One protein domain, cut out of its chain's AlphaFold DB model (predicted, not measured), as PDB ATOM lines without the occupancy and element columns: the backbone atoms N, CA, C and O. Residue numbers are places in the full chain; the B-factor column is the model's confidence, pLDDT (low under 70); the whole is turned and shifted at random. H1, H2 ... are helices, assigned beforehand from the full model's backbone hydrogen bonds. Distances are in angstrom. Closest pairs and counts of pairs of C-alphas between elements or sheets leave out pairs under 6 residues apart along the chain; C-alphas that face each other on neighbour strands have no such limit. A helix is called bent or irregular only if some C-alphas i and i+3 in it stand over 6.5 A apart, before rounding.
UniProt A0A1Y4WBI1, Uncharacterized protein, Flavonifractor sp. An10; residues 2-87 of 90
ATOM      1  N   GLN A   2     121.807 106.816 159.216       61.22
ATOM      2  CA  GLN A   2     122.303 106.489 157.871       61.22
ATOM      3  C   GLN A   2     121.247 106.812 156.797       61.22
ATOM      4  O   GLN A   2     121.538 107.570 155.880       61.22
ATOM      5  N   ASP A   3     119.991 106.427 157.045       76.25
ATOM      6  CA  ASP A   3     118.877 106.667 156.113       76.25
ATOM      7  C   ASP A   3     118.648 108.149 155.788       76.25
ATOM      8  O   ASP A   3     118.467 108.511 154.634       76.25
ATOM      9  N   ILE A   4     118.697 109.046 156.783       85.31
ATOM     10  CA  ILE A   4     118.478 110.483 156.532       85.31
ATOM     11  C   ILE A   4     119.621 111.111 155.726       85.31
ATOM     12  O   ILE A   4     119.383 112.036 154.960       85.31
ATOM     13  N   VAL A   5     120.853 110.616 155.878       84.19
ATOM     14  CA  VAL A   5     121.996 111.096 155.092       84.19
ATOM     15  C   VAL A   5     121.889 110.616 153.650       84.19
ATOM     16  O   VAL A   5     122.180 111.391 152.744       84.19
ATOM     17  N   ASP A   6     121.433 109.383 153.436       86.12
ATOM     18  CA  ASP A   6     121.183 108.860 152.094       86.12
ATOM     19  C   ASP A   6     120.038 109.637 151.404       86.12
ATOM     20  O   ASP A   6     120.223 110.098 150.281       86.12
ATOM     21  N   TYR A   7     118.938 109.950 152.105       89.12
ATOM     22  CA  TYR A   7     117.878 110.830 151.575       89.12
ATOM     23  C   TYR A   7     118.363 112.249 151.241       89.12
ATOM     24  O   TYR A   7     117.936 112.848 150.256       89.12
ATOM     25  N   LEU A   8     119.246 112.826 152.062       89.06
ATOM     26  CA  LEU A   8     119.826 114.141 151.778       89.06
ATOM     27  C   LEU A   8     120.770 114.099 150.575       89.06
ATOM     28  O   LEU A   8     120.841 115.077 149.834       89.06
ATOM     29  N   PHE A   9     121.485 112.991 150.388       89.62
ATOM     30  CA  PHE A   9     122.339 112.793 149.226       89.62
ATOM     31  C   PHE A   9     121.509 112.731 147.940       89.62
ATOM     32  O   PHE A   9     121.798 113.486 147.013       89.62
ATOM     33  N   GLU A  10     120.432 111.939 147.922       88.88
ATOM     34  CA  GLU A  10     119.475 111.883 146.805       88.88
ATOM     35  C   GLU A  10     118.890 113.269 146.502       88.88
ATOM     36  O   GLU A  10     118.960 113.750 145.372       88.88
ATOM     37  N   TYR A  11     118.423 113.984 147.532       89.06
ATOM     38  CA  TYR A  11     117.899 115.342 147.371       89.06
ATOM     39  C   TYR A  11     118.933 116.307 146.767       89.06
ATOM     40  O   TYR A  11     118.606 117.143 145.921       89.06
ATOM     41  N   VAL A  12     120.195 116.227 147.202       89.00
ATOM     42  CA  VAL A  12     121.272 117.068 146.670       89.00
ATOM     43  C   VAL A  12     121.575 116.712 145.221       89.00
ATOM     44  O   VAL A  12     121.715 117.636 144.416       89.00
ATOM     45  N   GLN A  13     121.630 115.426 144.870       85.75
ATOM     46  CA  GLN A  13     121.802 114.997 143.483       85.75
ATOM     47  C   GLN A  13     120.716 115.586 142.574       85.75
ATOM     48  O   GLN A  13     121.034 116.253 141.588       85.75
ATOM     49  N   GLU A  14     119.447 115.420 142.951       84.19
ATOM     50  CA  GLU A  14     118.303 115.819 142.127       84.19
ATOM     51  C   GLU A  14     118.129 117.340 142.020       84.19
ATOM     52  O   GLU A  14     117.781 117.862 140.960       84.19
ATOM     53  N   HIS A  15     118.372 118.079 143.107       83.88
ATOM     54  CA  HIS A  15     117.960 119.485 143.193       83.88
ATOM     55  C   HIS A  15     119.100 120.499 143.253       83.88
ATOM     56  O   HIS A  15     118.852 121.702 143.128       83.88
ATOM     57  N   ARG A  16     120.338 120.066 143.502       80.00
ATOM     58  CA  ARG A  16     121.471 120.979 143.729       80.00
ATOM     59  C   ARG A  16     122.644 120.691 142.811       80.00
ATOM     60  O   ARG A  16     123.214 121.631 142.266       80.00
ATOM     61  N   LEU A  17     122.990 119.422 142.627       83.38
ATOM     62  CA  LEU A  17     124.192 119.013 141.909       83.38
ATOM     63  C   LEU A  17     124.146 119.480 140.453       83.38
ATOM     64  O   LEU A  17     125.077 120.129 139.983       83.38
ATOM     65  N   ALA A  18     123.009 119.263 139.784       78.31
ATOM     66  CA  ALA A  18     122.793 119.699 138.410       78.31
ATOM     67  C   ALA A  18     122.978 121.215 138.233       78.31
ATOM     68  O   ALA A  18     123.522 121.647 137.224       78.31
ATOM     69  N   PHE A  19     122.574 122.038 139.207       81.44
ATOM     70  CA  PHE A  19     122.761 123.488 139.121       81.44
ATOM     71  C   PHE A  19     124.246 123.872 139.092       81.44
ATOM     72  O   PHE A  19     124.652 124.681 138.261       81.44
ATOM     73  N   TYR A  20     125.060 123.278 139.968       82.44
ATOM     74  CA  TYR A  20     126.489 123.584 140.044       82.44
ATOM     75  C   TYR A  20     127.271 122.992 138.874       82.44
ATOM     76  O   TYR A  20     128.051 123.699 138.242       82.44
ATOM     77  N   LEU A  21     127.024 121.725 138.545       85.62
ATOM     78  CA  LEU A  21     127.738 121.032 137.475       85.62
ATOM     79  C   LEU A  21     127.401 121.601 136.095       85.62
ATOM     80  O   LEU A  21     128.287 121.772 135.264       85.62
ATOM     81  N   ASN A  22     126.142 121.977 135.849       81.69
ATOM     82  CA  ASN A  22     125.772 122.586 134.571       81.69
ATOM     83  C   ASN A  22     126.326 124.004 134.410       81.69
ATOM     84  O   ASN A  22     126.420 124.479 133.280       81.69
ATOM     85  N   ALA A  23     126.688 124.686 135.496       85.06
ATOM     86  CA  ALA A  23     127.358 125.980 135.427       85.06
ATOM     87  C   ALA A  23     128.873 125.855 135.182       85.06
ATOM     88  O   ALA A  23     129.502 126.858 134.848       85.06
ATOM     89  N   ASP A  24     129.449 124.656 135.323       92.19
ATOM     90  CA  ASP A  24     130.881 124.400 135.179       92.19
ATOM     91  C   ASP A  24     131.252 124.057 133.716       92.19
ATOM     92  O   ASP A  24     130.862 123.005 133.190       92.19
ATOM     93  N   PRO A  25     132.024 124.917 133.020       91.00
ATOM     94  CA  PRO A  25     132.449 124.661 131.646       91.00
ATOM     95  C   PRO A  25     133.349 123.430 131.497       91.00
ATOM     96  O   PRO A  25     133.322 122.789 130.440       91.00
ATOM     97  N   GLU A  26     134.146 123.098 132.516       93.44
ATOM     98  CA  GLU A  26     135.033 121.933 132.498       93.44
ATOM     99  C   GLU A  26     134.216 120.648 132.557       93.44
ATOM    100  O   GLU A  26     134.440 119.748 131.744       93.44
ATOM    101  N   TYR A  27     133.199 120.606 133.422       89.00
ATOM    102  CA  TYR A  27     132.262 119.486 133.507       89.00
ATOM    103  C   TYR A  27     131.544 119.247 132.173       89.00
ATOM    104  O   TYR A  27     131.535 118.133 131.643       89.00
ATOM    105  N   GLN A  28     131.011 120.309 131.561       89.50
ATOM    106  CA  GLN A  28     130.366 120.193 130.252       89.50
ATOM    107  C   GLN A  28     131.334 119.717 129.159       89.50
ATOM    108  O   GLN A  28     130.949 118.964 128.260       89.50
ATOM    109  N   ASN A  29     132.584 120.185 129.186       93.31
ATOM    110  CA  ASN A  29     133.582 119.779 128.204       93.31
ATOM    111  C   ASN A  29     133.981 118.311 128.374       93.31
ATOM    112  O   ASN A  29     134.038 117.585 127.383       93.31
ATOM    113  N   ALA A  30     134.185 117.871 129.616       92.12
ATOM    114  CA  ALA A  30     134.437 116.475 129.943       92.12
ATOM    115  C   ALA A  30     133.291 115.576 129.454       92.12
ATOM    116  O   ALA A  30     133.555 114.574 128.793       92.12
ATOM    117  N   GLY A  31     132.032 115.988 129.661       90.19
ATOM    118  CA  GLY A  31     130.857 115.276 129.147       90.19
ATOM    119  C   GLY A  31     130.869 115.119 127.622       90.19
ATOM    120  O   GLY A  31     130.734 114.010 127.111       90.19
ATOM    121  N   ARG A  32     131.136 116.202 126.878       92.81
ATOM    122  CA  ARG A  32     131.247 116.144 125.404       92.81
ATOM    123  C   ARG A  32     132.407 115.272 124.926       92.81
ATOM    124  O   ARG A  32     132.310 114.629 123.883       92.81
ATOM    125  N   MET A  33     133.533 115.283 125.637       93.94
ATOM    126  CA  MET A  33     134.676 114.427 125.311       93.94
ATOM    127  C   MET A  33     134.353 112.952 125.554       93.94
ATOM    128  O   MET A  33     134.692 112.120 124.714       93.94
ATOM    129  N   ALA A  34     133.669 112.643 126.658       91.12
ATOM    130  CA  ALA A  34     133.218 111.297 126.980       91.12
ATOM    131  C   ALA A  34     132.230 110.765 125.930       91.12
ATOM    132  O   ALA A  34     132.413 109.650 125.450       91.12
ATOM    133  N   GLU A  35     131.257 111.576 125.503       92.31
ATOM    134  CA  GLU A  35     130.295 111.211 124.453       92.31
ATOM    135  C   GLU A  35     130.999 110.887 123.126       92.31
ATOM    136  O   GLU A  35     130.817 109.809 122.566       92.31
ATOM    137  N   ARG A  36     131.918 111.751 122.675       94.44
ATOM    138  CA  ARG A  36     132.710 111.499 121.456       94.44
ATOM    139  C   ARG A  36     133.560 110.235 121.550       94.44
ATOM    140  O   ARG A  36     133.719 109.524 120.558       94.44
ATOM    141  N   ALA A  37     134.152 109.980 122.716       92.12
ATOM    142  CA  ALA A  37     134.926 108.768 122.941       92.12
ATOM    143  C   ALA A  37     134.021 107.529 122.901       92.12
ATOM    144  O   ALA A  37     134.384 106.544 122.262       92.12
ATOM    145  N   ALA A  38     132.836 107.590 123.514       89.44
ATOM    146  CA  ALA A  38     131.854 106.514 123.491       89.44
ATOM    147  C   ALA A  38     131.379 106.200 122.063       89.44
ATOM    148  O   ALA A  38     131.384 105.032 121.672       89.44
ATOM    149  N   ASP A  39     131.071 107.221 121.258       92.06
ATOM    150  CA  ASP A  39     130.688 107.060 119.849       92.06
ATOM    151  C   ASP A  39     131.790 106.377 119.034       92.06
ATOM    152  O   ASP A  39     131.543 105.435 118.274       92.06
ATOM    153  N   TRP A  40     133.037 106.823 119.216       94.38
ATOM    154  CA  TRP A  40     134.179 106.216 118.545       94.38
ATOM    155  C   TRP A  40     134.369 104.757 118.977       94.38
ATOM    156  O   TRP A  40     134.549 103.883 118.129       94.38
ATOM    157  N   LEU A  41     134.279 104.461 120.275       92.38
ATOM    158  CA  LEU A  41     134.410 103.100 120.804       92.38
ATOM    159  C   LEU A  41     133.290 102.187 120.279       92.38
ATOM    160  O   LEU A  41     133.567 101.064 119.862       92.38
ATOM    161  N   ALA A  42     132.052 102.678 120.205       87.69
ATOM    162  CA  ALA A  42     130.915 101.928 119.676       87.69
ATOM    163  C   ALA A  42     131.072 101.565 118.189       87.69
ATOM    164  O   ALA A  42     130.623 100.493 117.778       87.69
ATOM    165  N   ALA A  43     131.713 102.430 117.398       91.38
ATOM    166  CA  ALA A  43     131.951 102.206 115.973       91.38
ATOM    167  C   ALA A  43     133.167 101.308 115.676       91.38
ATOM    168  O   ALA A  43     133.223 100.703 114.606       91.38
ATOM    169  N   ASN A  44     134.144 101.232 116.588       93.38
ATOM    170  CA  ASN A  44     135.450 100.613 116.316       93.38
ATOM    171  C   ASN A  44     135.745  99.350 117.143       93.38
ATOM    172  O   ASN A  44     136.677  98.616 116.809       93.38
ATOM    173  N   LEU A  45     134.990  99.066 118.209       93.06
ATOM    174  CA  LEU A  45     135.213  97.878 119.037       93.06
ATOM    175  C   LEU A  45     134.459  96.650 118.523       93.06
ATOM    176  O   LEU A  45     133.263  96.690 118.233       93.06
ATOM    177  N   GLY A  46     135.159  95.514 118.514       92.81
ATOM    178  CA  GLY A  46     134.531  94.202 118.390       92.81
ATOM    179  C   GLY A  46     133.690  93.840 119.628       92.81
ATOM    180  O   GLY A  46     133.881  94.416 120.703       92.81
ATOM    181  N   PRO A  47     132.782  92.856 119.515       88.75
ATOM    182  CA  PRO A  47     131.792  92.541 120.551       88.75
ATOM    183  C   PRO A  47     132.403  92.121 121.897       88.75
ATOM    184  O   PRO A  47     131.881  92.479 122.948       88.75
ATOM    185  N   GLU A  48     133.530  91.407 121.888       89.81
ATOM    186  CA  GLU A  48     134.210  90.983 123.118       89.81
ATOM    187  C   GLU A  48     134.828  92.167 123.879       89.81
ATOM    188  O   GLU A  48     134.630  92.312 125.085       89.81
ATOM    189  N   ALA A  49     135.525  93.057 123.166       91.06
ATOM    190  CA  ALA A  49     136.125  94.250 123.758       91.06
ATOM    191  C   ALA A  49     135.054  95.241 124.247       91.06
ATOM    192  O   ALA A  49     135.231  95.876 125.284       91.06
ATOM    193  N   ARG A  50     133.913  95.312 123.551       90.06
ATOM    194  CA  ARG A  50     132.744  96.079 123.989       90.06
ATOM    195  C   ARG A  50     132.176  95.558 125.311       90.06
ATOM    196  O   ARG A  50     131.956  96.353 126.213       90.06
ATOM    197  N   GLY A  51     132.029  94.240 125.464       91.00
ATOM    198  CA  GLY A  51     131.550  93.652 126.720       91.00
ATOM    199  C   GLY A  51     132.488  93.896 127.911       91.00
ATOM    200  O   GLY A  51     132.026  94.054 129.039       91.00
ATOM    201  N   GLN A  52     133.804  93.957 127.686       92.56
ATOM    202  CA  GLN A  52     134.758  94.338 128.740       92.56
ATOM    203  C   GLN A  52     134.696  95.833 129.066       92.56
ATOM    204  O   GLN A  52     134.801  96.201 130.234       92.56
ATOM    205  N   LEU A  53     134.501  96.685 128.056       91.75
ATOM    206  CA  LEU A  53     134.325  98.120 128.258       91.75
ATOM    207  C   LEU A  53     133.059  98.417 129.071       91.75
ATOM    208  O   LEU A  53     133.141  99.178 130.024       91.75
ATOM    209  N   GLU A  54     131.931  97.782 128.746       91.25
ATOM    210  CA  GLU A  54     130.671  97.938 129.489       91.25
ATOM    211  C   GLU A  54     130.860  97.583 130.972       91.25
ATOM    212  O   GLU A  54     130.558  98.393 131.843       91.25
ATOM    213  N   ARG A  55     131.503  96.444 131.267       93.88
ATOM    214  CA  ARG A  55     131.836  96.060 132.650       93.88
ATOM    215  C   ARG A  55     132.740  97.069 133.350       93.88
ATOM    216  O   ARG A  55     132.548  97.343 134.531       93.88
ATOM    217  N   LEU A  56     133.750  97.593 132.656       93.69
ATOM    218  CA  LEU A  56     134.640  98.604 133.224       93.69
ATOM    219  C   LEU A  56     133.873  99.891 133.544       93.69
ATOM    220  O   LEU A  56     134.106 100.485 134.596       93.69
ATOM    221  N   THR A  57     132.972 100.313 132.655       91.50
ATOM    222  CA  THR A  57     132.114 101.483 132.855       91.50
ATOM    223  C   THR A  57     131.194 101.281 134.052       91.50
ATOM    224  O   THR A  57     131.160 102.158 134.911       91.50
ATOM    225  N   ASP A  58     130.538 100.126 134.169       93.81
ATOM    226  CA  ASP A  58     129.670  99.803 135.308       93.81
ATOM    227  C   ASP A  58     130.443  99.851 136.632       93.81
ATOM    228  O   ASP A  58     130.052 100.564 137.557       93.81
ATOM    229  N   CYS A  59     131.600  99.181 136.703       95.38
ATOM    230  CA  CYS A  59     132.467  99.226 137.884       95.38
ATOM    231  C   CYS A  59     132.927 100.656 138.212       95.38
ATOM    232  O   CYS A  59     133.011 101.032 139.379       95.38
ATOM    233  N   SER A  60     133.238 101.460 137.190       93.06
ATOM    234  CA  SER A  60     133.680 102.846 137.380       93.06
ATOM    235  C   SER A  60     132.551 103.739 137.895       93.06
ATOM    236  O   SER A  60     132.801 104.589 138.746       93.06
ATOM    237  N   LEU A  61     131.319 103.541 137.414       91.44
ATOM    238  CA  LEU A  61     130.136 104.256 137.896       91.44
ATOM    239  C   LEU A  61     129.831 103.898 139.353       91.44
ATOM    240  O   LEU A  61     129.625 104.797 140.163       91.44
ATOM    241  N   GLU A  62     129.874 102.612 139.707       94.25
ATOM    242  CA  GLU A  62     129.670 102.160 141.088       94.25
ATOM    243  C   GLU A  62     130.736 102.732 142.032       94.25
ATOM    244  O   GLU A  62     130.422 103.270 143.097       94.25
ATOM    245  N   GLN A  63     132.010 102.690 141.629       94.31
ATOM    246  CA  GLN A  63     133.091 103.303 142.398       94.31
ATOM    247  C   GLN A  63     132.901 104.824 142.539       94.31
ATOM    248  O   GLN A  63     133.186 105.383 143.605       94.31
ATOM    249  N   GLY A  64     132.428 105.488 141.480       93.56
ATOM    250  CA  GLY A  64     132.072 106.904 141.476       93.56
ATOM    251  C   GLY A  64     131.005 107.224 142.519       93.56
ATOM    252  O   GLY A  64     131.265 108.032 143.408       93.56
ATOM    253  N   ASP A  65     129.869 106.520 142.489       90.19
ATOM    254  CA  ASP A  65     128.766 106.709 143.446       90.19
ATOM    255  C   ASP A  65     129.230 106.520 144.897       90.19
ATOM    256  O   ASP A  65     128.993 107.366 145.763       90.19
ATOM    257  N   LEU A  66     129.988 105.454 145.173       92.06
ATOM    258  CA  LEU A  66     130.543 105.208 146.507       92.06
ATOM    259  C   LEU A  66     131.468 106.342 146.973       92.06
ATOM    260  O   LEU A  66     131.448 106.732 148.149       92.06
ATOM    261  N   THR A  67     132.273 106.884 146.059       93.69
ATOM    262  CA  THR A  67     133.178 108.000 146.346       93.69
ATOM    263  C   THR A  67     132.390 109.276 146.623       93.69
ATOM    264  O   THR A  67     132.633 109.929 147.638       93.69
ATOM    265  N   GLU A  68     131.407 109.607 145.785       91.75
ATOM    266  CA  GLU A  68     130.539 110.775 145.949       91.75
ATOM    267  C   GLU A  68     129.768 110.729 147.272       91.75
ATOM    268  O   GLU A  68     129.775 111.703 148.031       91.75
ATOM    269  N   ARG A  69     129.192 109.574 147.622       90.75
ATOM    270  CA  ARG A  69     128.506 109.357 148.908       90.75
ATOM    271  C   ARG A  69     129.436 109.550 150.095       90.75
ATOM    272  O   ARG A  69     129.049 110.142 151.106       90.75
ATOM    273  N   THR A  70     130.667 109.058 149.987       93.00
ATOM    274  CA  THR A  70     131.678 109.213 151.039       93.00
ATOM    275  C   THR A  70     132.085 110.677 151.190       93.00
ATOM    276  O   THR A  70     132.101 111.190 152.308       93.00
ATOM    277  N   LEU A  71     132.341 111.380 150.084       93.75
ATOM    278  CA  LEU A  71     132.668 112.808 150.092       93.75
ATOM    279  C   LEU A  71     131.533 113.647 150.680       93.75
ATOM    280  O   LEU A  71     131.789 114.526 151.504       93.75
ATOM    281  N   PHE A  72     130.284 113.338 150.331       92.62
ATOM    282  CA  PHE A  72     129.116 113.998 150.903       92.62
ATOM    283  C   PHE A  72     129.041 113.810 152.425       92.62
ATOM    284  O   PHE A  72     128.883 114.782 153.166       92.62
ATOM    285  N   ARG A  73     129.238 112.577 152.912       91.88
ATOM    286  CA  ARG A  73     129.291 112.266 154.353       91.88
ATOM    287  C   ARG A  73     130.415 113.018 155.064       91.88
ATOM    288  O   ARG A  73     130.175 113.598 156.122       91.88
ATOM    289  N   CYS A  74     131.609 113.054 154.476       93.00
ATOM    290  CA  CYS A  74     132.734 113.830 154.997       93.00
ATOM    291  C   CYS A  74     132.389 115.323 155.080       93.00
ATOM    292  O   CYS A  74     132.602 115.942 156.121       93.00
ATOM    293  N   GLY A  75     131.797 115.891 154.026       92.06
ATOM    294  CA  GLY A  75     131.372 117.292 153.993       92.06
ATOM    295  C   GLY A  75     130.349 117.631 155.079       92.06
ATOM    296  O   GLY A  75     130.496 118.640 155.769       92.06
ATOM    297  N   LEU A  76     129.351 116.767 155.292       91.44
ATOM    298  CA  LEU A  76     128.379 116.932 156.377       91.44
ATOM    299  C   LEU A  76     129.037 116.848 157.760       91.44
ATOM    300  O   LEU A  76     128.742 117.679 158.616       91.44
ATOM    301  N   SER A  77     129.939 115.883 157.973       90.38
ATOM    302  CA  SER A  77     130.673 115.739 159.239       90.38
ATOM    303  C   SER A  77     131.469 117.003 159.566       90.38
ATOM    304  O   SER A  77     131.320 117.564 160.650       90.38
ATOM    305  N   LEU A  78     132.236 117.512 158.596       92.62
ATOM    306  CA  LEU A  78     132.992 118.758 158.739       92.62
ATOM    307  C   LEU A  78     132.069 119.955 159.008       92.62
ATOM    308  O   LEU A  78     132.365 120.794 159.855       92.62
ATOM    309  N   GLY A  79     130.920 120.026 158.329       90.56
ATOM    310  CA  GLY A  79     129.921 121.071 158.558       90.56
ATOM    311  C   GLY A  79     129.358 121.065 159.985       90.56
ATOM    312  O   GLY A  79     129.187 122.128 160.585       90.56
ATOM    313  N   LEU A  80     129.110 119.881 160.554       88.88
ATOM    314  CA  LEU A  80     128.661 119.730 161.942       88.88
ATOM    315  C   LEU A  80     129.739 120.167 162.939       88.88
ATOM    316  O   LEU A  80     129.426 120.891 163.885       88.88
ATOM    317  N   GLU A  81     130.998 119.784 162.711       90.81
ATOM    318  CA  GLU A  81     132.136 120.192 163.544       90.81
ATOM    319  C   GLU A  81     132.324 121.719 163.538       90.81
ATOM    320  O   GLU A  81     132.384 122.344 164.599       90.81
ATOM    321  N   LEU A  82     132.311 122.352 162.361       91.31
ATOM    322  CA  LEU A  82     132.383 123.815 162.224       91.31
ATOM    323  C   LEU A  82     131.196 124.522 162.903       91.31
ATOM    324  O   LEU A  82     131.348 125.551 163.571       91.31
ATOM    325  N   GLY A  83     129.997 123.957 162.764       89.31
ATOM    326  CA  GLY A  83     128.786 124.452 163.412       89.31
ATOM    327  C   GLY A  83     128.794 124.306 164.938       89.31
ATOM    328  O   GLY A  83     128.074 125.038 165.615       89.31
ATOM    329  N   ALA A  84     129.582 123.380 165.489       86.44
ATOM    330  CA  ALA A  84     129.789 123.230 166.927       86.44
ATOM    331  C   ALA A  84     130.841 124.219 167.450       86.44
ATOM    332  O   ALA A  84     130.628 124.841 168.490       86.44
ATOM    333  N   LEU A  85     131.927 124.431 166.697       83.44
ATOM    334  CA  LEU A  85     132.974 125.403 167.035       83.44
ATOM    335  C   LEU A  85     132.447 126.842 167.076       83.44
ATOM    336  O   LEU A  85     132.783 127.596 167.982       83.44
ATOM    337  N   SER A  86     131.568 127.213 166.144       73.38
ATOM    338  CA  SER A  86     130.941 128.546 166.106       73.38
ATOM    339  C   SER A  86     129.942 128.814 167.244       73.38
ATOM    340  O   SER A  86     129.491 129.948 167.402       73.38
ATOM    341  N   ARG A  87     129.600 127.798 168.052       65.25
ATOM    342  CA  ARG A  87     128.736 127.923 169.242       65.25
ATOM    343  C   ARG A  87     129.510 127.944 170.562       65.25
ATOM    344  O   ARG A  87     128.881 128.072 171.611       65.25
TER     345      ARG A  87
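This is residues 2 to 87 of the 90 residues of an uncharacterized protein of Flavonifractor sp. An10 (UniProt A0A1Y4WBI1). Three helices make an open triangle: long H3 forms the longest axis, H2 folds back from its start in a narrow V, and kinked H1 runs between H3 and the start of H2. Residues 77 to 87 stick out. The printed part has 86 residues, with helices H1, H2, H3 in order and no named strand: all helix. It is only just loose, close to extended, with a radius of gyration of the C-alphas of 17.9 A and spans of 61 by 28 by 19 A.

H3, residues 47 to 85, measures 56.9 A and ends at C-alpha 85 (132.974, 125.403, 167.035). H2, residues 25 to 44, measures 28.7 A. H1, residues 2 to 23, measures 30.2 A from C-alpha 2 (122.303, 106.489, 157.871); it has a kink of 42 degrees near residue 13 and is only just irregular, C-alphas 15 and 18 being 6.8 A apart.

H3 and H2 are close but not clearly touching, closest C-alphas Ala 42 and Arg 50, 7.5 A, at a shallow tilt of 18 degrees, opposite ways. H1, with residues 5 to 9 alone, only just touches residues 69 to 73 of H3, with 3 pairs of C-alphas within 8 A, the closest Phe 9 and Arg 69 at 7.1 A, about perpendicular at 75 degrees. H1 and H2 only just touch, only at the corner, with 3 such pairs, the closest Leu 21 and Tyr 27 at 6.2 A, about perpendicular at 88 degrees. Every O i to N i+4 pair is within hydrogen-bond range in H2 and H3, and 15 of 18 in H1.

The farthest C-alphas, Gly 46 and Arg 87, are 61.3 A apart. The printed part has no cut, both links are tight, and residues 2 and 87 have pLDDT under 70.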